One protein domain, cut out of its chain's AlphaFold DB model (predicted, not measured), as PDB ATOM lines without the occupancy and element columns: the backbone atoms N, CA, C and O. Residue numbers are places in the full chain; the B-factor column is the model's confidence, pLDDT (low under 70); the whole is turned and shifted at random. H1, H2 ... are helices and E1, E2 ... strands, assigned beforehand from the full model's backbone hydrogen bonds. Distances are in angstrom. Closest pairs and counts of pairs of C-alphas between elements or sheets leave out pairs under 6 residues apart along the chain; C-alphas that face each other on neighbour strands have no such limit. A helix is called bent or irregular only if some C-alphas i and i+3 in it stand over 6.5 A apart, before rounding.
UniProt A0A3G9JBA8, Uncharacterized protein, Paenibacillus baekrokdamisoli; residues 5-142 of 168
ATOM      1  N   SER A   5     -27.433  -8.508 -31.924       70.38
ATOM      2  CA  SER A   5     -27.745  -7.159 -32.423       70.38
ATOM      3  C   SER A   5     -28.780  -6.420 -31.568       70.38
ATOM      4  O   SER A   5     -28.704  -5.206 -31.466       70.38
ATOM      5  N   HIS A   6     -29.733  -7.127 -30.946       71.94
ATOM      6  CA  HIS A   6     -30.724  -6.504 -30.062       71.94
ATOM      7  C   HIS A   6     -30.108  -6.140 -28.714       71.94
ATOM      8  O   HIS A   6     -30.362  -5.054 -28.212       71.94
ATOM      9  N   VAL A   7     -29.238  -7.003 -28.181       77.06
ATOM     10  CA  VAL A   7     -28.489  -6.721 -26.949       77.06
ATOM     11  C   VAL A   7     -27.627  -5.470 -27.118       77.06
ATOM     12  O   VAL A   7     -27.679  -4.591 -26.268       77.06
ATOM     13  N   ILE A   8     -26.906  -5.336 -28.237       79.88
ATOM     14  CA  ILE A   8     -26.088  -4.144 -28.513       79.88
ATOM     15  C   ILE A   8     -26.953  -2.877 -28.560       79.88
ATOM     16  O   ILE A   8     -26.587  -1.879 -27.952       79.88
ATOM     17  N   ILE A   9     -28.113  -2.918 -29.223       78.94
ATOM     18  CA  ILE A   9     -29.021  -1.762 -29.291       78.94
ATOM     19  C   ILE A   9     -29.532  -1.384 -27.901       78.94
ATOM     20  O   ILE A   9     -29.510  -0.211 -27.556       78.94
ATOM     21  N   ILE A  10     -29.952  -2.360 -27.093       81.69
ATOM     22  CA  ILE A  10     -30.432  -2.113 -25.727       81.69
ATOM     23  C   ILE A  10     -29.323  -1.492 -24.874       81.69
ATOM     24  O   ILE A  10     -29.567  -0.511 -24.179       81.69
ATOM     25  N   VAL A  11     -28.100  -2.020 -24.959       84.06
ATOM     26  CA  VAL A  11     -26.942  -1.473 -24.242       84.06
ATOM     27  C   VAL A  11     -26.671  -0.033 -24.682       84.06
ATOM     28  O   VAL A  11     -26.556   0.842 -23.830       84.06
ATOM     29  N   VAL A  12     -26.646   0.244 -25.989       83.62
ATOM     30  CA  VAL A  12     -26.453   1.606 -26.515       83.62
ATOM     31  C   VAL A  12     -27.557   2.546 -26.033       83.62
ATOM     32  O   VAL A  12     -27.246   3.642 -25.580       83.62
ATOM     33  N   VAL A  13     -28.822   2.117 -26.064       84.25
ATOM     34  CA  VAL A  13     -29.950   2.905 -25.548       84.25
ATOM     35  C   VAL A  13     -29.724   3.254 -24.083       84.25
ATOM     36  O   VAL A  13     -29.752   4.431 -23.755       84.25
ATOM     37  N   ILE A  14     -29.425   2.275 -23.225       86.12
ATOM     38  CA  ILE A  14     -29.197   2.509 -21.793       86.12
ATOM     39  C   ILE A  14     -28.064   3.519 -21.580       86.12
ATOM     40  O   ILE A  14     -28.247   4.498 -20.859       86.12
ATOM     41  N   PHE A  15     -26.915   3.317 -22.228       85.56
ATOM     42  CA  PHE A  15     -25.764   4.208 -22.077       85.56
ATOM     43  C   PHE A  15     -26.053   5.631 -22.560       85.56
ATOM     44  O   PHE A  15     -25.661   6.586 -21.895       85.56
ATOM     45  N   VAL A  16     -26.776   5.778 -23.672       83.62
ATOM     46  CA  VAL A  16     -27.209   7.088 -24.172       83.62
ATOM     47  C   VAL A  16     -28.265   7.700 -23.246       83.62
ATOM     48  O   VAL A  16     -28.255   8.904 -23.041       83.62
ATOM     49  N   SER A  17     -29.156   6.925 -22.624       84.69
ATOM     50  CA  SER A  17     -30.167   7.469 -21.708       84.69
ATOM     51  C   SER A  17     -29.597   7.947 -20.368       84.69
ATOM     52  O   SER A  17     -30.193   8.823 -19.747       84.69
ATOM     53  N   LEU A  18     -28.478   7.389 -19.888       86.31
ATOM     54  CA  LEU A  18     -27.951   7.675 -18.544       86.31
ATOM     55  C   LEU A  18     -27.724   9.172 -18.256       86.31
ATOM     56  O   LEU A  18     -28.192   9.640 -17.212       86.31
ATOM     57  N   PRO A  19     -27.066   9.961 -19.128       83.94
ATOM     58  CA  PRO A  19     -26.875  11.383 -18.867       83.94
ATOM     59  C   PRO A  19     -28.200  12.156 -18.886       83.94
ATOM     60  O   PRO A  19     -28.373  13.072 -18.088       83.94
ATOM     61  N   LEU A  20     -29.161  11.757 -19.729       84.25
ATOM     62  CA  LEU A  20     -30.502  12.347 -19.746       84.25
ATOM     63  C   LEU A  20     -31.233  12.104 -18.418       84.25
ATOM     64  O   LEU A  20     -31.770  13.044 -17.835       84.25
ATOM     65  N   PHE A  21     -31.203  10.870 -17.906       86.38
ATOM     66  CA  PHE A  21     -31.779  10.543 -16.599       86.38
ATOM     67  C   PHE A  21     -31.128  11.339 -15.469       86.38
ATOM     68  O   PHE A  21     -31.837  11.854 -14.608       86.38
ATOM     69  N   LYS A  22     -29.797  11.491 -15.492       85.94
ATOM     70  CA  LYS A  22     -29.078  12.329 -14.525       85.94
ATOM     71  C   LYS A  22     -29.575  13.776 -14.568       85.94
ATOM     72  O   LYS A  22     -29.874  14.331 -13.514       85.94
ATOM     73  N   SER A  23     -29.712  14.372 -15.753       82.94
ATOM     74  CA  SER A  23     -30.204  15.750 -15.899       82.94
ATOM     75  C   SER A  23     -31.647  15.914 -15.419       82.94
ATOM     76  O   SER A  23     -31.953  16.888 -14.738       82.94
ATOM     77  N   ILE A  24     -32.522  14.951 -15.724       86.12
ATOM     78  CA  ILE A  24     -33.914  14.941 -15.248       86.12
ATOM     79  C   ILE A  24     -33.963  14.838 -13.722       86.12
ATOM     80  O   ILE A  24     -34.681  15.595 -13.073       86.12
ATOM     81  N   PHE A  25     -33.182  13.929 -13.135       88.81
ATOM     82  CA  PHE A  25     -33.125  13.762 -11.686       88.81
ATOM     83  C   PHE A  25     -32.653  15.041 -10.990       88.81
ATOM     84  O   PHE A  25     -33.288  15.493 -10.043       88.81
ATOM     85  N   VAL A  26     -31.572  15.645 -11.488       85.88
ATOM     86  CA  VAL A  26     -31.038  16.903 -10.953       85.88
ATOM     87  C   VAL A  26     -32.071  18.028 -11.053       85.88
ATOM     88  O   VAL A  26     -32.251  18.757 -10.086       85.88
ATOM     89  N   TYR A  27     -32.796  18.127 -12.171       87.75
ATOM     90  CA  TYR A  27     -33.867  19.110 -12.340       87.75
ATOM     91  C   TYR A  27     -34.967  18.963 -11.279       87.75
ATOM     92  O   TYR A  27     -35.343  19.941 -10.639       87.75
ATOM     93  N   PHE A  28     -35.461  17.741 -11.047       88.56
ATOM     94  CA  PHE A  28     -36.483  17.507 -10.023       88.56
ATOM     95  C   PHE A  28     -35.962  17.735  -8.605       88.56
ATOM     96  O   PHE A  28     -36.676  18.291  -7.772       88.56
ATOM     97  N   HIS A  29     -34.726  17.317  -8.330       89.88
ATOM     98  CA  HIS A  29     -34.098  17.511  -7.030       89.88
ATOM     99  C   HIS A  29     -33.964  18.998  -6.692       89.88
ATOM    100  O   HIS A  29     -34.428  19.432  -5.642       89.88
ATOM    101  N   ASP A  30     -33.406  19.790  -7.603       88.44
ATOM    102  CA  ASP A  30     -33.212  21.220  -7.377       88.44
ATOM    103  C   ASP A  30     -34.538  21.973  -7.339       88.44
ATOM    104  O   ASP A  30     -34.723  22.829  -6.480       88.44
ATOM    105  N   SER A  31     -35.498  21.602  -8.192       89.06
ATOM    106  CA  SER A  31     -36.854  22.151  -8.134       89.06
ATOM    107  C   SER A  31     -37.479  21.965  -6.746       89.06
ATOM    108  O   SER A  31     -38.056  22.885  -6.162       89.06
ATOM    109  N   HIS A  32     -37.299  20.783  -6.161       90.56
ATOM    110  CA  HIS A  32     -37.769  20.514  -4.812       90.56
ATOM    111  C   HIS A  32     -37.040  21.364  -3.756       90.56
ATOM    112  O   HIS A  32     -37.689  21.931  -2.875       90.56
ATOM    113  N   LEU A  33     -35.713  21.503  -3.860       90.88
ATOM    114  CA  LEU A  33     -34.922  22.324  -2.938       90.88
ATOM    115  C   LEU A  33     -35.305  23.807  -3.001       90.88
ATOM    116  O   LEU A  33     -35.497  24.422  -1.951       90.88
ATOM    117  N   ILE A  34     -35.458  24.365  -4.206       89.56
ATOM    118  CA  ILE A  34     -35.867  25.760  -4.410       89.56
ATOM    119  C   ILE A  34     -37.254  25.977  -3.814       89.56
ATOM    120  O   ILE A  34     -37.441  26.916  -3.053       89.56
ATOM    121  N   SER A  35     -38.207  25.080  -4.078       89.25
ATOM    122  CA  SER A  35     -39.565  25.168  -3.531       89.25
ATOM    123  C   SER A  35     -39.574  25.249  -1.996       89.25
ATOM    124  O   SER A  35     -40.239  26.111  -1.415       89.25
ATOM    125  N   ILE A  36     -38.783  24.401  -1.325       90.94
ATOM    126  CA  ILE A  36     -38.650  24.419   0.139       90.94
ATOM    127  C   ILE A  36     -37.991  25.715   0.617       90.94
ATOM    128  O   ILE A  36     -38.494  26.353   1.546       90.94
ATOM    129  N   ALA A  37     -36.864  26.094   0.012       90.31
ATOM    130  CA  ALA A  37     -36.115  27.283   0.405       90.31
ATOM    131  C   ALA A  37     -36.937  28.561   0.206       90.31
ATOM    132  O   ALA A  37     -36.936  29.431   1.073       90.31
ATOM    133  N   LEU A  38     -37.696  28.634  -0.886       89.38
ATOM    134  CA  LEU A  38     -38.567  29.751  -1.217       89.38
ATOM    135  C   LEU A  38     -39.730  29.865  -0.237       89.38
ATOM    136  O   LEU A  38     -40.025  30.958   0.233       89.38
ATOM    137  N   LYS A  39     -40.355  28.741   0.140       88.12
ATOM    138  CA  LYS A  39     -41.403  28.740   1.168       88.12
ATOM    139  C   LYS A  39     -40.872  29.259   2.505       88.12
ATOM    140  O   LYS A  39     -41.524  30.094   3.124       88.12
ATOM    141  N   LYS A  40     -39.689  28.799   2.934       87.88
ATOM    142  CA  LYS A  40     -39.036  29.291   4.160       87.88
ATOM    143  C   LYS A  40     -38.717  30.783   4.070       87.88
ATOM    144  O   LYS A  40     -38.977  31.511   5.021       87.88
ATOM    145  N   HIS A  41     -38.163  31.222   2.941       86.06
ATOM    146  CA  HIS A  41     -37.813  32.619   2.714       86.06
ATOM    147  C   HIS A  41     -39.060  33.512   2.744       86.06
ATOM    148  O   HIS A  41     -39.104  34.473   3.506       86.06
ATOM    149  N   TYR A  42     -40.118  33.135   2.021       85.06
ATOM    150  CA  TYR A  42     -41.374  33.880   2.015       85.06
ATOM    151  C   TYR A  42     -42.010  33.952   3.404       85.06
ATOM    152  O   TYR A  42     -42.439  35.021   3.793       85.06
ATOM    153  N   GLN A  43     -42.025  32.868   4.185       84.31
ATOM    154  CA  GLN A  43     -42.551  32.894   5.560       84.31
ATOM    155  C   GLN A  43     -41.724  33.765   6.519       84.31
ATOM    156  O   GLN A  43     -42.253  34.268   7.507       84.31
ATOM    157  N   ALA A  44     -40.421  33.910   6.263       83.31
ATOM    158  CA  ALA A  44     -39.550  34.763   7.065       83.31
ATOM    159  C   ALA A  44     -39.772  36.255   6.769       83.31
ATOM    160  O   ALA A  44     -39.682  37.073   7.680       83.31
ATOM    161  N   VAL A  45     -40.066  36.600   5.511       81.94
ATOM    162  CA  VAL A  45     -40.257  37.990   5.056       81.94
ATOM    163  C   VAL A  45     -41.723  38.424   5.149       81.94
ATOM    164  O   VAL A  45     -42.030  39.546   5.543       81.94
ATOM    165  N   SER A  46     -42.644  37.524   4.820       76.94
ATOM    166  CA  SER A  46     -44.090  37.711   4.840       76.94
ATOM    167  C   SER A  46     -44.698  36.848   5.939       76.94
ATOM    168  O   SER A  46     -44.584  35.626   5.931       76.94
ATOM    169  N   SER A  47     -45.430  37.461   6.870       75.44
ATOM    170  CA  SER A  47     -46.195  36.724   7.890       75.44
ATOM    171  C   SER A  47     -47.429  35.994   7.323       75.44
ATOM    172  O   SER A  47     -48.283  35.548   8.087       75.44
ATOM    173  N   GLN A  48     -47.564  35.904   5.996       77.50
ATOM    174  CA  GLN A  48     -48.671  35.237   5.317       77.50
ATOM    175  C   GLN A  48     -48.369  33.763   5.044       77.50
ATOM    176  O   GLN A  48     -47.240  33.363   4.753       77.50
ATOM    177  N   GLU A  49     -49.413  32.941   5.080       78.81
ATOM    178  CA  GLU A  49     -49.302  31.533   4.723       78.81
ATOM    179  C   GLU A  49     -49.178  31.347   3.199       78.81
ATOM    180  O   GLU A  49     -49.853  32.001   2.398       78.81
ATOM    181  N   VAL A  50     -48.310  30.420   2.788       79.25
ATOM    182  CA  VAL A  50     -48.160  30.020   1.385       79.25
ATOM    183  C   VAL A  50     -49.221  28.971   1.060       79.25
ATOM    184  O   VAL A  50     -49.044  27.794   1.380       79.25
ATOM    185  N   THR A  51     -50.308  29.396   0.416       77.94
ATOM    186  CA  THR A  51     -51.405  28.511  -0.019       77.94
ATOM    187  C   THR A  51     -51.153  27.912  -1.402       77.94
ATOM    188  O   THR A  51     -51.489  26.756  -1.653       77.94
ATOM    189  N   LEU A  52     -50.504  28.674  -2.288       79.31
ATOM    190  CA  LEU A  52     -50.128  28.245  -3.629       79.31
ATOM    191  C   LEU A  52     -48.689  28.664  -3.903       79.31
ATOM    192  O   LEU A  52     -48.361  29.842  -3.799       79.31
ATOM    193  N   LEU A  53     -47.856  27.704  -4.296       81.50
ATOM    194  CA  LEU A  53     -46.524  27.963  -4.822       81.50
ATOM    195  C   LEU A  53     -46.397  27.279  -6.179       81.50
ATOM    196  O   LEU A  53     -46.380  26.049  -6.259       81.50
ATOM    197  N   LYS A  54     -46.317  28.079  -7.240       83.81
ATOM    198  CA  LYS A  54     -46.046  27.602  -8.596       83.81
ATOM    199  C   LYS A  54     -44.659  28.075  -8.989       83.81
ATOM    200  O   LYS A  54     -44.371  29.252  -8.844       83.81
ATOM    201  N   MET A  55     -43.824  27.172  -9.481       84.38
ATOM    202  CA  MET A  55     -42.469  27.499  -9.903       84.38
ATOM    203  C   MET A  55     -42.203  26.919 -11.283       84.38
ATOM    204  O   MET A  55     -42.532  25.759 -11.545       84.38
ATOM    205  N   GLU A  56     -41.601  27.727 -12.144       83.06
ATOM    206  CA  GLU A  56     -41.252  27.364 -13.509       83.06
ATOM    207  C   GLU A  56     -39.735  27.461 -13.674       83.06
ATOM    208  O   GLU A  56     -39.139  28.520 -13.499       83.06
ATOM    209  N   LEU A  57     -39.111  26.316 -13.967       82.88
ATOM    210  CA  LEU A  57     -37.671  26.183 -14.184       82.88
ATOM    211  C   LEU A  57     -37.422  25.755 -15.636       82.88
ATOM    212  O   LEU A  57     -38.082  24.831 -16.127       82.88
ATOM    213  N   PRO A  58     -36.450  26.352 -16.338       80.50
ATOM    214  CA  PRO A  58     -36.118  25.930 -17.689       80.50
ATOM    215  C   PRO A  58     -35.359  24.592 -17.665       80.50
ATOM    216  O   PRO A  58     -34.253  24.488 -17.140       80.50
ATOM    217  N   PHE A  59     -35.932  23.543 -18.267       78.50
ATOM    218  CA  PHE A  59     -35.215  22.272 -18.486       78.50
ATOM    219  C   PHE A  59     -34.317  22.313 -19.732       78.50
ATOM    220  O   PHE A  59     -33.226  21.733 -19.750       78.50
ATOM    221  N   LEU A  60     -34.795  22.977 -20.790       75.12
ATOM    222  CA  LEU A  60     -34.068  23.153 -22.042       75.12
ATOM    223  C   LEU A  60     -33.388  24.512 -22.063       75.12
ATOM    224  O   LEU A  60     -34.037  25.546 -21.925       75.12
ATOM    225  N   ILE A  61     -32.089  24.484 -22.322       72.75
ATOM    226  CA  ILE A  61     -31.279  25.681 -22.443       72.75
ATOM    227  C   ILE A  61     -31.458  26.239 -23.852       72.75
ATOM    228  O   ILE A  61     -30.987  25.632 -24.827       72.75
ATOM    229  N   ARG A  62     -32.147  27.376 -23.966       61.88
ATOM    230  CA  ARG A  62     -32.277  28.102 -25.230       61.88
ATOM    231  C   ARG A  62     -31.052  29.001 -25.414       61.88
ATOM    232  O   ARG A  62     -30.700  29.709 -24.475       61.88
ATOM    233  N   PRO A  63     -30.397  29.003 -26.586       56.75
ATOM    234  CA  PRO A  63     -29.445  30.064 -26.890       56.75
ATOM    235  C   PRO A  63     -30.207  31.391 -26.847       56.75
ATOM    236  O   PRO A  63     -31.252  31.510 -27.494       56.75
ATOM    237  N   ALA A  64     -29.744  32.361 -26.058       55.06
ATOM    238  CA  ALA A  64     -30.394  33.663 -26.062       55.06
ATOM    239  C   ALA A  64     -30.210  34.306 -27.437       55.06
ATOM    240  O   ALA A  64     -29.145  34.221 -28.048       55.06
ATOM    241  N   MET A  65     -31.261  34.962 -27.924       44.06
ATOM    242  CA  MET A  65     -31.182  35.784 -29.134       44.06
ATOM    243  C   MET A  65     -30.536  37.157 -28.864       44.06
ATOM    244  O   MET A  65     -30.374  37.942 -29.793       44.06
ATOM    245  N   ALA A  66     -30.158  37.445 -27.614       39.81
ATOM    246  CA  ALA A  66     -29.497  38.675 -27.195       39.81
ATOM    247  C   ALA A  66     -27.997  38.451 -26.930       39.81
ATOM    248  O   ALA A  66     -27.575  37.398 -26.450       39.81
ATOM    249  N   VAL A  67     -27.188  39.466 -27.246       37.44
ATOM    250  CA  VAL A  67     -25.750  39.510 -26.947       37.44
ATOM    251  C   VAL A  67     -25.585  39.611 -25.428       37.44
ATOM    252  O   VAL A  67     -25.934  40.640 -24.858       37.44
ATOM    253  N   GLY A  68     -25.095  38.554 -24.773       42.31
ATOM    254  CA  GLY A  68     -24.883  38.565 -23.317       42.31
ATOM    255  C   GLY A  68     -24.914  37.215 -22.595       42.31
ATOM    256  O   GLY A  68     -24.606  37.181 -21.413       42.31
ATOM    257  N   GLY A  69     -25.241  36.110 -23.270       51.88
ATOM    258  CA  GLY A  69     -25.224  34.771 -22.662       51.88
ATOM    259  C   GLY A  69     -26.586  34.091 -22.692       51.88
ATOM    260  O   GLY A  69     -27.529  34.604 -23.275       51.88
ATOM    261  N   VAL A  70     -26.677  32.890 -22.130       56.59
ATOM    262  CA  VAL A  70     -27.896  32.073 -22.099       56.59
ATOM    263  C   VAL A  70     -28.840  32.577 -21.004       56.59
ATOM    264  O   VAL A  70     -28.459  32.610 -19.840       56.59
ATOM    265  N   GLU A  71     -30.093  32.889 -21.345       61.12
ATOM    266  CA  GLU A  71     -31.101  33.297 -20.361       61.12
ATOM    267  C   GLU A  71     -31.621  32.058 -19.604       61.12
ATOM    268  O   GLU A  71     -32.313  31.205 -20.167       61.12
ATOM    269  N   GLN A  72     -31.216  31.915 -18.338       72.69
ATOM    270  CA  GLN A  72     -31.632  30.829 -17.441       72.69
ATOM    271  C   GLN A  72     -32.392  31.367 -16.241       72.69
ATOM    272  O   GLN A  72     -32.049  31.111 -15.088       72.69
ATOM    273  N   THR A  73     -33.435  32.132 -16.527       79.25
ATOM    274  CA  THR A  73     -34.309  32.659 -15.496       79.25
ATOM    275  C   THR A  73     -35.319  31.603 -15.058       79.25
ATOM    276  O   THR A  73     -35.834  30.824 -15.864       79.25
ATOM    277  N   TRP A  74     -35.578  31.544 -13.758       84.44
ATOM    278  CA  TRP A  74     -36.710  30.829 -13.184       84.44
ATOM    279  C   TRP A  74     -37.657  31.825 -12.538       84.44
ATOM    280  O   TRP A  74     -37.245  32.911 -12.138       84.44
ATOM    281  N   GLU A  75     -38.921  31.442 -12.436       85.19
ATOM    282  CA  GLU A  75     -39.976  32.289 -11.891       85.19
ATOM    283  C   GLU A  75     -40.796  31.508 -10.873       85.19
ATOM    284  O   GLU A  75     -41.045  30.308 -11.032       85.19
ATOM    285  N   ALA A  76     -41.241  32.192  -9.823       85.06
ATOM    286  CA  ALA A  76     -42.192  31.645  -8.880       85.06
ATOM    287  C   ALA A  76     -43.334  32.606  -8.568       85.06
ATOM    288  O   ALA A  76     -43.152  33.787  -8.257       85.06
ATOM    289  N   LEU A  77     -44.531  32.026  -8.581       83.56
ATOM    290  CA  LEU A  77     -45.749  32.657  -8.127       83.56
ATOM    291  C   LEU A  77     -46.110  32.133  -6.743       83.56
ATOM    292  O   LEU A  77     -46.268  30.923  -6.547       83.56
ATOM    293  N   VAL A  78     -46.303  33.054  -5.805       78.44
ATOM    294  CA  VAL A  78     -46.799  32.763  -4.460       78.44
ATOM    295  C   VAL A  78     -48.186  33.375  -4.338       78.44
ATOM    296  O   VAL A  78     -48.378  34.560  -4.601       78.44
ATOM    297  N   ASN A  79     -49.180  32.560  -3.979       80.19
ATOM    298  CA  ASN A  79     -50.581  32.975  -3.848       80.19
ATOM    299  C   ASN A  79     -51.137  33.694  -5.102       80.19
ATOM    300  O   ASN A  79     -52.020  34.540  -5.002       80.19
ATOM    301  N   GLY A  80     -50.628  33.343  -6.289       70.50
ATOM    302  CA  GLY A  80     -51.085  33.874  -7.580       70.50
ATOM    303  C   GLY A  80     -50.356  35.128  -8.077       70.50
ATOM    304  O   GLY A  80     -50.540  35.489  -9.235       70.50
ATOM    305  N   ASN A  81     -49.495  35.742  -7.262       74.19
ATOM    306  CA  ASN A  81     -48.666  36.876  -7.676       74.19
ATOM    307  C   ASN A  81     -47.269  36.377  -8.048       74.19
ATOM    308  O   ASN A  81     -46.725  35.533  -7.338       74.19
ATOM    309  N   LEU A  82     -46.694  36.876  -9.146       64.88
ATOM    310  CA  LEU A  82     -45.269  36.699  -9.434       64.88
ATOM    311  C   LEU A  82     -44.499  37.493  -8.377       64.88
ATOM    312  O   LEU A  82     -44.652  38.708  -8.316       64.88
ATOM    313  N   ILE A  83     -43.757  36.805  -7.510       69.19
ATOM    314  CA  ILE A  83     -43.045  37.456  -6.393       69.19
ATOM    315  C   ILE A  83     -41.534  37.328  -6.566       69.19
ATOM    316  O   ILE A  83     -40.778  38.165  -6.090       69.19
ATOM    317  N   TYR A  84     -41.084  36.276  -7.245       79.00
ATOM    318  CA  TYR A  84     -39.681  35.916  -7.252       79.00
ATOM    319  C   TYR A  84     -39.250  35.425  -8.623       79.00
ATOM    320  O   TYR A  84     -39.947  34.630  -9.258       79.00
ATOM    321  N   SER A  85     -38.074  35.871  -9.041       83.06
ATOM    322  CA  SER A  85     -37.352  35.310 -10.176       83.06
ATOM    323  C   SER A  85     -35.905  35.046  -9.776       83.06
ATOM    324  O   SER A  85     -35.494  35.391  -8.672       83.06
ATOM    325  N   GLY A  86     -35.117  34.408 -10.628       81.56
ATOM    326  CA  GLY A  86     -33.694  34.248 -10.354       81.56
ATOM    327  C   GLY A  86     -32.957  33.465 -11.421       81.56
ATOM    328  O   GLY A  86     -33.556  33.014 -12.391       81.56
ATOM    329  N   HIS A  87     -31.649  33.293 -11.238       83.62
ATOM    330  CA  HIS A  87     -30.794  32.525 -12.142       83.62
ATOM    331  C   HIS A  87     -30.769  31.048 -11.747       83.62
ATOM    332  O   HIS A  87     -30.654  30.714 -10.566       83.62
ATOM    333  N   TYR A  88     -30.857  30.152 -12.728       83.56
ATOM    334  CA  TYR A  88     -30.833  28.702 -12.535       83.56
ATOM    335  C   TYR A  88     -29.555  28.064 -13.104       83.56
ATOM    336  O   TYR A  88     -29.591  27.345 -14.098       83.56
ATOM    337  N   GLY A  89     -28.425  28.298 -12.438       79.31
ATOM    338  CA  GLY A  89     -27.113  27.751 -12.790       79.31
ATOM    339  C   GLY A  89     -26.787  26.404 -12.131       79.31
ATOM    340  O   GLY A  89     -27.464  25.916 -11.216       79.31
ATOM    341  N   SER A  90     -25.748  25.736 -12.637       75.62
ATOM    342  CA  SER A  90     -25.297  24.434 -12.147       75.62
ATOM    343  C   SER A  90     -24.655  24.531 -10.760       75.62
ATOM    344  O   SER A  90     -24.978  23.714  -9.877       75.62
ATOM    345  N   GLU A  91     -23.838  25.559 -10.565       75.31
ATOM    346  CA  GLU A  91     -23.156  25.939  -9.335       75.31
ATOM    347  C   GLU A  91     -24.051  26.839  -8.486       75.31
ATOM    348  O   GLU A  91     -24.249  26.560  -7.300       75.31
ATOM    349  N   ILE A  92     -24.652  27.854  -9.110       80.25
ATOM    350  CA  ILE A  92     -25.358  28.928  -8.417       80.25
ATOM    351  C   ILE A  92     -26.816  28.982  -8.858       80.25
ATOM    352  O   ILE A  92     -27.141  29.176 -10.025       80.25
ATOM    353  N   ILE A  93     -27.708  28.854  -7.878       85.81
ATOM    354  CA  ILE A  93     -29.135  29.116  -8.044       85.81
ATOM    355  C   ILE A  93     -29.431  30.372  -7.240       85.81
ATOM    356  O   ILE A  93     -29.332  30.338  -6.009       85.81
ATOM    357  N   SER A  94     -29.740  31.468  -7.928       85.56
ATOM    358  CA  SER A  94     -30.014  32.747  -7.283       85.56
ATOM    359  C   SER A  94     -31.506  33.019  -7.166       85.56
ATOM    360  O   SER A  94     -32.320  32.409  -7.855       85.56
ATOM    361  N   LEU A  95     -31.845  33.935  -6.272       86.31
ATOM    362  CA  LEU A  95     -33.156  34.530  -6.108       86.31
ATOM    363  C   LEU A  95     -32.971  36.048  -6.150       86.31
ATOM    364  O   LEU A  95     -32.220  36.590  -5.342       86.31
ATOM    365  N   VAL A  96     -33.671  36.695  -7.073       80.62
ATOM    366  CA  VAL A  96     -33.785  38.145  -7.218       80.62
ATOM    367  C   VAL A  96     -35.128  38.554  -6.627       80.62
ATOM    368  O   VAL A  96     -36.177  38.023  -7.013       80.62
ATOM    369  N   THR A  97     -35.094  39.477  -5.674       72.25
ATOM    370  CA  THR A  97     -36.295  40.054  -5.063       72.25
ATOM    371  C   THR A  97     -36.486  41.499  -5.526       72.25
ATOM    372  O   THR A  97     -35.531  42.154  -5.947       72.25
ATOM    373  N   ASP A  98     -37.715  42.015  -5.445       68.38
ATOM    374  CA  ASP A  98     -38.049  43.398  -5.840       68.38
ATOM    375  C   ASP A  98     -37.242  44.458  -5.059       68.38
ATOM    376  O   ASP A  98     -37.045  45.584  -5.514       68.38
ATOM    377  N   ASP A  99     -36.741  44.074  -3.888       63.03
ATOM    378  CA  ASP A  99     -35.871  44.813  -2.973       63.03
ATOM    379  C   ASP A  99     -34.470  45.084  -3.562       63.03
ATOM    380  O   ASP A  99     -33.691  45.840  -2.978       63.03
ATOM    381  N   GLY A 100     -34.117  44.446  -4.686       62.88
ATOM    382  CA  GLY A 100     -32.797  44.541  -5.317       62.88
ATOM    383  C   GLY A 100     -31.698  43.760  -4.589       62.88
ATOM    384  O   GLY A 100     -30.514  44.009  -4.819       62.88
ATOM    385  N   HIS A 101     -32.072  42.837  -3.697       65.56
ATOM    386  CA  HIS A 101     -31.143  41.948  -3.007       65.56
ATOM    387  C   HIS A 101     -31.073  40.587  -3.704       65.56
ATOM    388  O   HIS A 101     -32.086  39.905  -3.859       65.56
ATOM    389  N   ASP A 102     -29.854  40.175  -4.052       77.25
ATOM    390  CA  ASP A 102     -29.588  38.849  -4.598       77.25
ATOM    391  C   ASP A 102     -29.302  37.856  -3.471       77.25
ATOM    392  O   ASP A 102     -28.453  38.074  -2.597       77.25
ATOM    393  N   TYR A 103     -29.992  36.723  -3.511       83.81
ATOM    394  CA  TYR A 103     -29.744  35.594  -2.624       83.81
ATOM    395  C   TYR A 103     -29.243  34.397  -3.421       83.81
ATOM    396  O   TYR A 103     -29.619  34.203  -4.571       83.81
ATOM    397  N   MET A 104     -28.454  33.538  -2.785       88.31
ATOM    398  CA  MET A 104     -28.022  32.254  -3.329       88.31
ATOM    399  C   MET A 104     -28.634  31.109  -2.525       88.31
ATOM    400  O   MET A 104     -28.722  31.172  -1.299       88.31
ATOM    401  N   LEU A 105     -29.037  30.036  -3.201       88.62
ATOM    402  CA  LEU A 105     -29.479  28.812  -2.544       88.62
ATOM    403  C   LEU A 105     -28.281  28.061  -1.945       88.62
ATOM    404  O   LEU A 105     -27.507  27.433  -2.670       88.62
ATOM    405  N   ASP A 106     -28.179  28.031  -0.617       87.25
ATOM    406  CA  ASP A 106     -27.311  27.066   0.058       87.25
ATOM    407  C   ASP A 106     -28.014  25.701   0.100       87.25
ATOM    408  O   ASP A 106     -29.004  25.490   0.809       87.25
ATOM    409  N   LYS A 107     -27.494  24.746  -0.679       84.94
ATOM    410  CA  LYS A 107     -28.041  23.383  -0.792       84.94
ATOM    411  C   LYS A 107     -27.897  22.572   0.501       84.94
ATOM    412  O   LYS A 107     -28.628  21.602   0.674       84.94
ATOM    413  N   ARG A 108     -26.970  22.930   1.401       86.50
ATOM    414  CA  ARG A 108     -26.760  22.218   2.675       86.50
ATOM    415  C   ARG A 108     -27.796  22.620   3.715       86.50
ATOM    416  O   ARG A 108     -28.354  21.750   4.379       86.50
ATOM    417  N   SER A 109     -28.059  23.916   3.854       87.44
ATOM    418  CA  SER A 109     -29.064  24.441   4.786       87.44
ATOM    419  C   SER A 109     -30.477  24.494   4.189       87.44
ATOM    420  O   SER A 109     -31.460  24.614   4.929       87.44
ATOM    421  N   ILE A 110     -30.597  24.371   2.861       90.38
ATOM    422  CA  ILE A 110     -31.849  24.494   2.100       90.38
ATOM    423  C   ILE A 110     -32.521  25.831   2.444       90.38
ATOM    424  O   ILE A 110     -33.642  25.880   2.973       90.38
ATOM    425  N   SER A 111     -31.772  26.912   2.227       89.06
ATOM    426  CA  SER A 111     -32.190  28.291   2.483       89.06
ATOM    427  C   SER A 111     -31.505  29.260   1.524       89.06
ATOM    428  O   SER A 111     -30.351  29.055   1.149       89.06
ATOM    429  N   PHE A 112     -32.199  30.341   1.188       88.56
ATOM    430  CA  PHE A 112     -31.614  31.469   0.474       88.56
ATOM    431  C   PHE A 112     -30.788  32.327   1.434       88.56
ATOM    432  O   PHE A 112     -31.303  32.786   2.454       88.56
ATOM    433  N   VAL A 113     -29.503  32.501   1.127       86.94
ATOM    434  CA  VAL A 113     -28.554  33.318   1.896       86.94
ATOM    435  C   VAL A 113     -28.141  34.548   1.084       86.94
ATOM    436  O   VAL A 113     -28.016  34.426  -0.134       86.94
ATOM    437  N   PRO A 114     -27.937  35.721   1.712       85.00
ATOM    438  CA  PRO A 114     -27.550  36.934   0.993       85.00
ATOM    439  C   PRO A 114     -26.238  36.741   0.236       85.00
ATOM    440  O   PRO A 114     -25.292  36.148   0.765       85.00
ATOM    441  N   MET A 115     -26.175  37.256  -0.987       77.81
ATOM    442  CA  MET A 115     -24.997  37.168  -1.835       77.81
ATOM    443  C   MET A 115     -24.238  38.499  -1.845       77.81
ATOM    444  O   MET A 115     -24.808  39.546  -2.127       77.81
ATOM    445  N   ASN A 116     -22.937  38.463  -1.536       62.75
ATOM    446  CA  ASN A 116     -22.088  39.665  -1.486       62.75
ATOM    447  C   ASN A 116     -21.256  39.892  -2.763       62.75
ATOM    448  O   ASN A 116     -20.560  40.899  -2.867       62.75
ATOM    449  N   THR A 117     -21.276  38.962  -3.720       55.62
ATOM    450  CA  THR A 117     -20.432  38.996  -4.925       55.62
ATOM    451  C   THR A 117     -21.258  38.755  -6.175       55.62
ATOM    452  O   THR A 117     -21.997  37.774  -6.236       55.62
ATOM    453  N   LEU A 118     -21.069  39.625  -7.172       53.53
ATOM    454  CA  LEU A 118     -21.567  39.446  -8.535       53.53
ATOM    455  C   LEU A 118     -21.082  38.098  -9.073       53.53
ATOM    456  O   LEU A 118     -19.887  37.802  -9.042       53.53
ATOM    457  N   VAL A 119     -22.022  37.279  -9.523       53.78
ATOM    458  CA  VAL A 119     -21.746  35.963 -10.093       53.78
ATOM    459  C   VAL A 119     -21.464  36.132 -11.566       53.78
ATOM    460  O   VAL A 119     -22.263  36.738 -12.276       53.78
ATOM    461  N   ASP A 120     -20.336  35.595 -12.011       49.66
ATOM    462  CA  ASP A 120     -20.015  35.512 -13.427       49.66
ATOM    463  C   ASP A 120     -21.062  34.623 -14.122       49.66
ATOM    464  O   ASP A 120     -21.281  33.472 -13.739       49.66
ATOM    465  N   VAL A 121     -21.782  35.188 -15.093       58.50
ATOM    466  CA  VAL A 121     -23.091  34.701 -15.587       58.50
ATOM    467  C   VAL A 121     -22.949  33.554 -16.610       58.50
ATOM    468  O   VAL A 121     -23.879  33.221 -17.338       58.50
ATOM    469  N   GLU A 122     -21.794  32.887 -16.664       64.75
ATOM    470  CA  GLU A 122     -21.553  31.743 -17.562       64.75
ATOM    471  C   GLU A 122     -21.850  30.372 -16.924       64.75
ATOM    472  O   GLU A 122     -21.484  29.326 -17.462       64.75
ATOM    473  N   ASP A 123     -22.560  30.337 -15.796       69.38
ATOM    474  CA  ASP A 123     -23.013  29.086 -15.190       69.38
ATOM    475  C   ASP A 123     -24.375  28.662 -15.751       69.38
ATOM    476  O   ASP A 123     -25.386  29.328 -15.519       69.38
ATOM    477  N   THR A 124     -24.413  27.534 -16.474       71.25
ATOM    478  CA  THR A 124     -25.648  27.024 -17.082       71.25
ATOM    479  C   THR A 124     -26.015  25.611 -16.642       71.25
ATOM    480  O   THR A 124     -25.178  24.711 -16.553       71.25
ATOM    481  N   LYS A 125     -27.312  25.382 -16.409       74.56
ATOM    482  CA  LYS A 125     -27.883  24.090 -16.032       74.56
ATOM    483  C   LYS A 125     -28.985  23.633 -16.972       74.56
ATOM    484  O   LYS A 125     -29.774  24.424 -17.473       74.56
ATOM    485  N   GLY A 126     -29.074  22.324 -17.179       74.31
ATOM    486  CA  GLY A 126     -30.105  21.706 -18.011       74.31
ATOM    487  C   GLY A 126     -29.545  21.106 -19.293       74.31
ATOM    488  O   GLY A 126     -28.337  20.930 -19.459       74.31
ATOM    489  N   LEU A 127     -30.442  20.719 -20.194       78.81
ATOM    490  CA  LEU A 127     -30.069  20.099 -21.457       78.81
ATOM    491  C   LEU A 127     -29.947  21.170 -22.542       78.81
ATOM    492  O   LEU A 127     -30.914  21.875 -22.835       78.81
ATOM    493  N   THR A 128     -28.772  21.279 -23.165       79.44
ATOM    494  CA  THR A 128     -28.586  22.196 -24.297       79.44
ATOM    495  C   THR A 128     -29.544  21.852 -25.428       79.44
ATOM    496  O   THR A 128     -29.818  20.678 -25.681       79.44
ATOM    497  N   THR A 129     -30.034  22.862 -26.151       78.94
ATOM    498  CA  THR A 129     -30.898  22.626 -27.324       78.94
ATOM    499  C   THR A 129     -30.229  21.671 -28.329       78.94
ATOM    500  O   THR A 129     -30.878  20.767 -28.851       78.94
ATOM    501  N   ILE A 130     -28.909  21.799 -28.534       81.19
ATOM    502  CA  ILE A 130     -28.119  20.887 -29.379       81.19
ATOM    503  C   ILE A 130     -28.108  19.468 -28.797       81.19
ATOM    504  O   ILE A 130     -28.345  18.504 -29.521       81.19
ATOM    505  N   GLY A 131     -27.873  19.324 -27.490       80.75
ATOM    506  CA  GLY A 131     -27.915  18.030 -26.812       80.75
ATOM    507  C   GLY A 131     -29.283  17.358 -26.934       80.75
ATOM    508  O   GLY A 131     -29.361  16.178 -27.272       80.75
ATOM    509  N   ALA A 132     -30.371  18.109 -26.742       82.81
ATOM    510  CA  ALA A 132     -31.737  17.627 -26.931       82.81
ATOM    511  C   ALA A 132     -31.990  17.162 -28.371       82.81
ATOM    512  O   ALA A 132     -32.537  16.078 -28.580       82.81
ATOM    513  N   PHE A 133     -31.537  17.936 -29.361       85.25
ATOM    514  CA  PHE A 133     -31.631  17.558 -30.768       85.25
ATOM    515  C   PHE A 133     -30.871  16.259 -31.069       85.25
ATOM    516  O   PHE A 133     -31.421  15.361 -31.707       85.25
ATOM    517  N   LEU A 134     -29.640  16.114 -30.565       86.19
ATOM    518  CA  LEU A 134     -28.849  14.891 -30.729       86.19
ATOM    519  C   LEU A 134     -29.535  13.676 -30.100       86.19
ATOM    520  O   LEU A 134     -29.550  12.608 -30.713       86.19
ATOM    521  N   TYR A 135     -30.152  13.831 -28.925       86.75
ATOM    522  CA  TYR A 135     -30.954  12.764 -28.331       86.75
ATOM    523  C   TYR A 135     -32.097  12.350 -29.254       86.75
ATOM    524  O   TYR A 135     -32.205  11.171 -29.594       86.75
ATOM    525  N   VAL A 136     -32.914  13.305 -29.707       87.31
ATOM    526  CA  VAL A 136     -34.034  13.028 -30.621       87.31
ATOM    527  C   VAL A 136     -33.544  12.320 -31.882       87.31
ATOM    528  O   VAL A 136     -34.148  11.327 -32.290       87.31
ATOM    529  N   LEU A 137     -32.430  12.770 -32.461       88.62
ATOM    530  CA  LEU A 137     -31.832  12.157 -33.641       88.62
ATOM    531  C   LEU A 137     -31.451  10.694 -33.379       88.62
ATOM    532  O   LEU A 137     -31.902   9.815 -34.111       88.62
ATOM    533  N   ILE A 138     -30.694  10.417 -32.312       87.50
ATOM    534  CA  ILE A 138     -30.248   9.060 -31.963       87.50
ATOM    535  C   ILE A 138     -31.447   8.130 -31.748       87.50
ATOM    536  O   ILE A 138     -31.506   7.057 -32.354       87.50
ATOM    537  N   TYR A 139     -32.428   8.533 -30.934       86.44
ATOM    538  CA  TYR A 139     -33.609   7.705 -30.674       86.44
ATOM    539  C   TYR A 139     -34.437   7.477 -31.938       86.44
ATOM    540  O   TYR A 139     -34.880   6.356 -32.184       86.44
ATOM    541  N   THR A 140     -34.596   8.499 -32.780       87.81
ATOM    542  CA  THR A 140     -35.325   8.370 -34.047       87.81
ATOM    543  C   THR A 140     -34.615   7.401 -34.988       87.81
ATOM    544  O   THR A 140     -35.253   6.497 -35.528       87.81
ATOM    545  N   THR A 141     -33.292   7.510 -35.142       87.69
ATOM    546  CA  THR A 141     -32.501   6.582 -35.963       87.69
ATOM    547  C   THR A 141     -32.604   5.146 -35.448       87.69
ATOM    548  O   THR A 141     -32.813   4.227 -36.243       87.69
ATOM    549  N   LEU A 142     -32.517   4.935 -34.131       85.75
ATOM    550  CA  LEU A 142     -32.660   3.609 -33.522       85.75
ATOM    551  C   LEU A 142     -34.064   3.025 -33.735       85.75
ATOM    552  O   LEU A 142     -34.188   1.854 -34.102       85.75
TER     553      LEU A 142
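AT A GLANCE: This is residues 5 to 142 of the 168 residues of an uncharacterized protein of Paenibacillus baekrokdamisoli (UniProt A0A3G9JBA8). One long, gently bent helix, H1, makes the long axis, and two small three-stranded sheets, E1 E2 E3 and E4 E5 E6, pack on its second arm, meeting each other where E3 comes next to E4. The last helix, H2, runs back toward the end where H1 begins, nearly antiparallel to the first arm. The printed part has 138 residues, with two named helices and six named strands in the order H1 E1 E2 E3 E4 E5 E6 H2; both sheets are antiparallel and the class is mixed. The whole is loose, with a radius of gyration of the C-alphas of 17.9 A, and elongated, spanning 62 by 35 by 28 A.

HOW THE PARTS SIT: Start at H1, residues 5 to 45, assigned as one helix by its hydrogen bonds but bent: C-alphas 16 and 19 are 6.8 A apart, and its arms H1a, residues 5 to 16, and H1b, residues 19 to 45, stand at a shallow tilt of 27 degrees. Next come E1, residues 53 to 56, E2, residues 73 to 78, and E3, residues 81 to 87, a meander, each strand the antiparallel neighbour of the one before. In the hairpin E1 and E2, look for N 54 and O 77, 2.9 A apart; in the hairpin E2 and E3, N 76 and O 84, 2.8 A. H1b is on this sheet at a height of 9.7 A, making two layers, a helix on one face of a sheet; its closest C-alphas to E1 are those of Ser 35 and Met 55, 7.4 A. E4, residues 94 to 96, E5, residues 102 to 106, and E6, residues 111 to 114, form a second meander, with N 95 and O 103 at 2.8 A and N 104 and O 113 at 2.8 A. H1b is on it too, again two layers, at a height of 9.3 A, with Ala 37 and Ser 111 the closest C-alphas to E6, 4.6 A. The closest C-alphas of E3 and E4 are those of Gly 86 and Leu 95, 4.3 A. H2, residues 129 to 142, only just touches H1a, with 3 pairs of C-alphas within 8 A, the closest Ile 9 and Leu 142 at 7.7 A; they run opposite ways at a shallow tilt of 12 degrees. In H1a, H1b and H2 every O i to N i+4 pair is within hydrogen-bond range.

IN THESE COORDINATES: Find C-alpha 5 at (-27.745, -7.159, -32.423); H1a runs 16.5 A from there, and H1b 38.2 A to C-alpha 45 at (-40.257, 37.990, 5.056). E2 measures 16.7 A, E3 18.9 A and E5 12.9 A. H2 runs 20.1 A to C-alpha 142 at (-32.660, 3.609, -33.522).

THE WHOLE: The C-alphas farthest apart are those of Ser 5 and Ser 47, 62.4 A. The printed part has no cut. The links E1 to E2 and E6 to H2 are long; between them residues 60 to 61 pair with residues 127 to 128, parallel. Mean pLDDT of the printed part is 78.5, with residues 62 to 71, 82 to 83, 98 to 101 and 116 to 123 under 70.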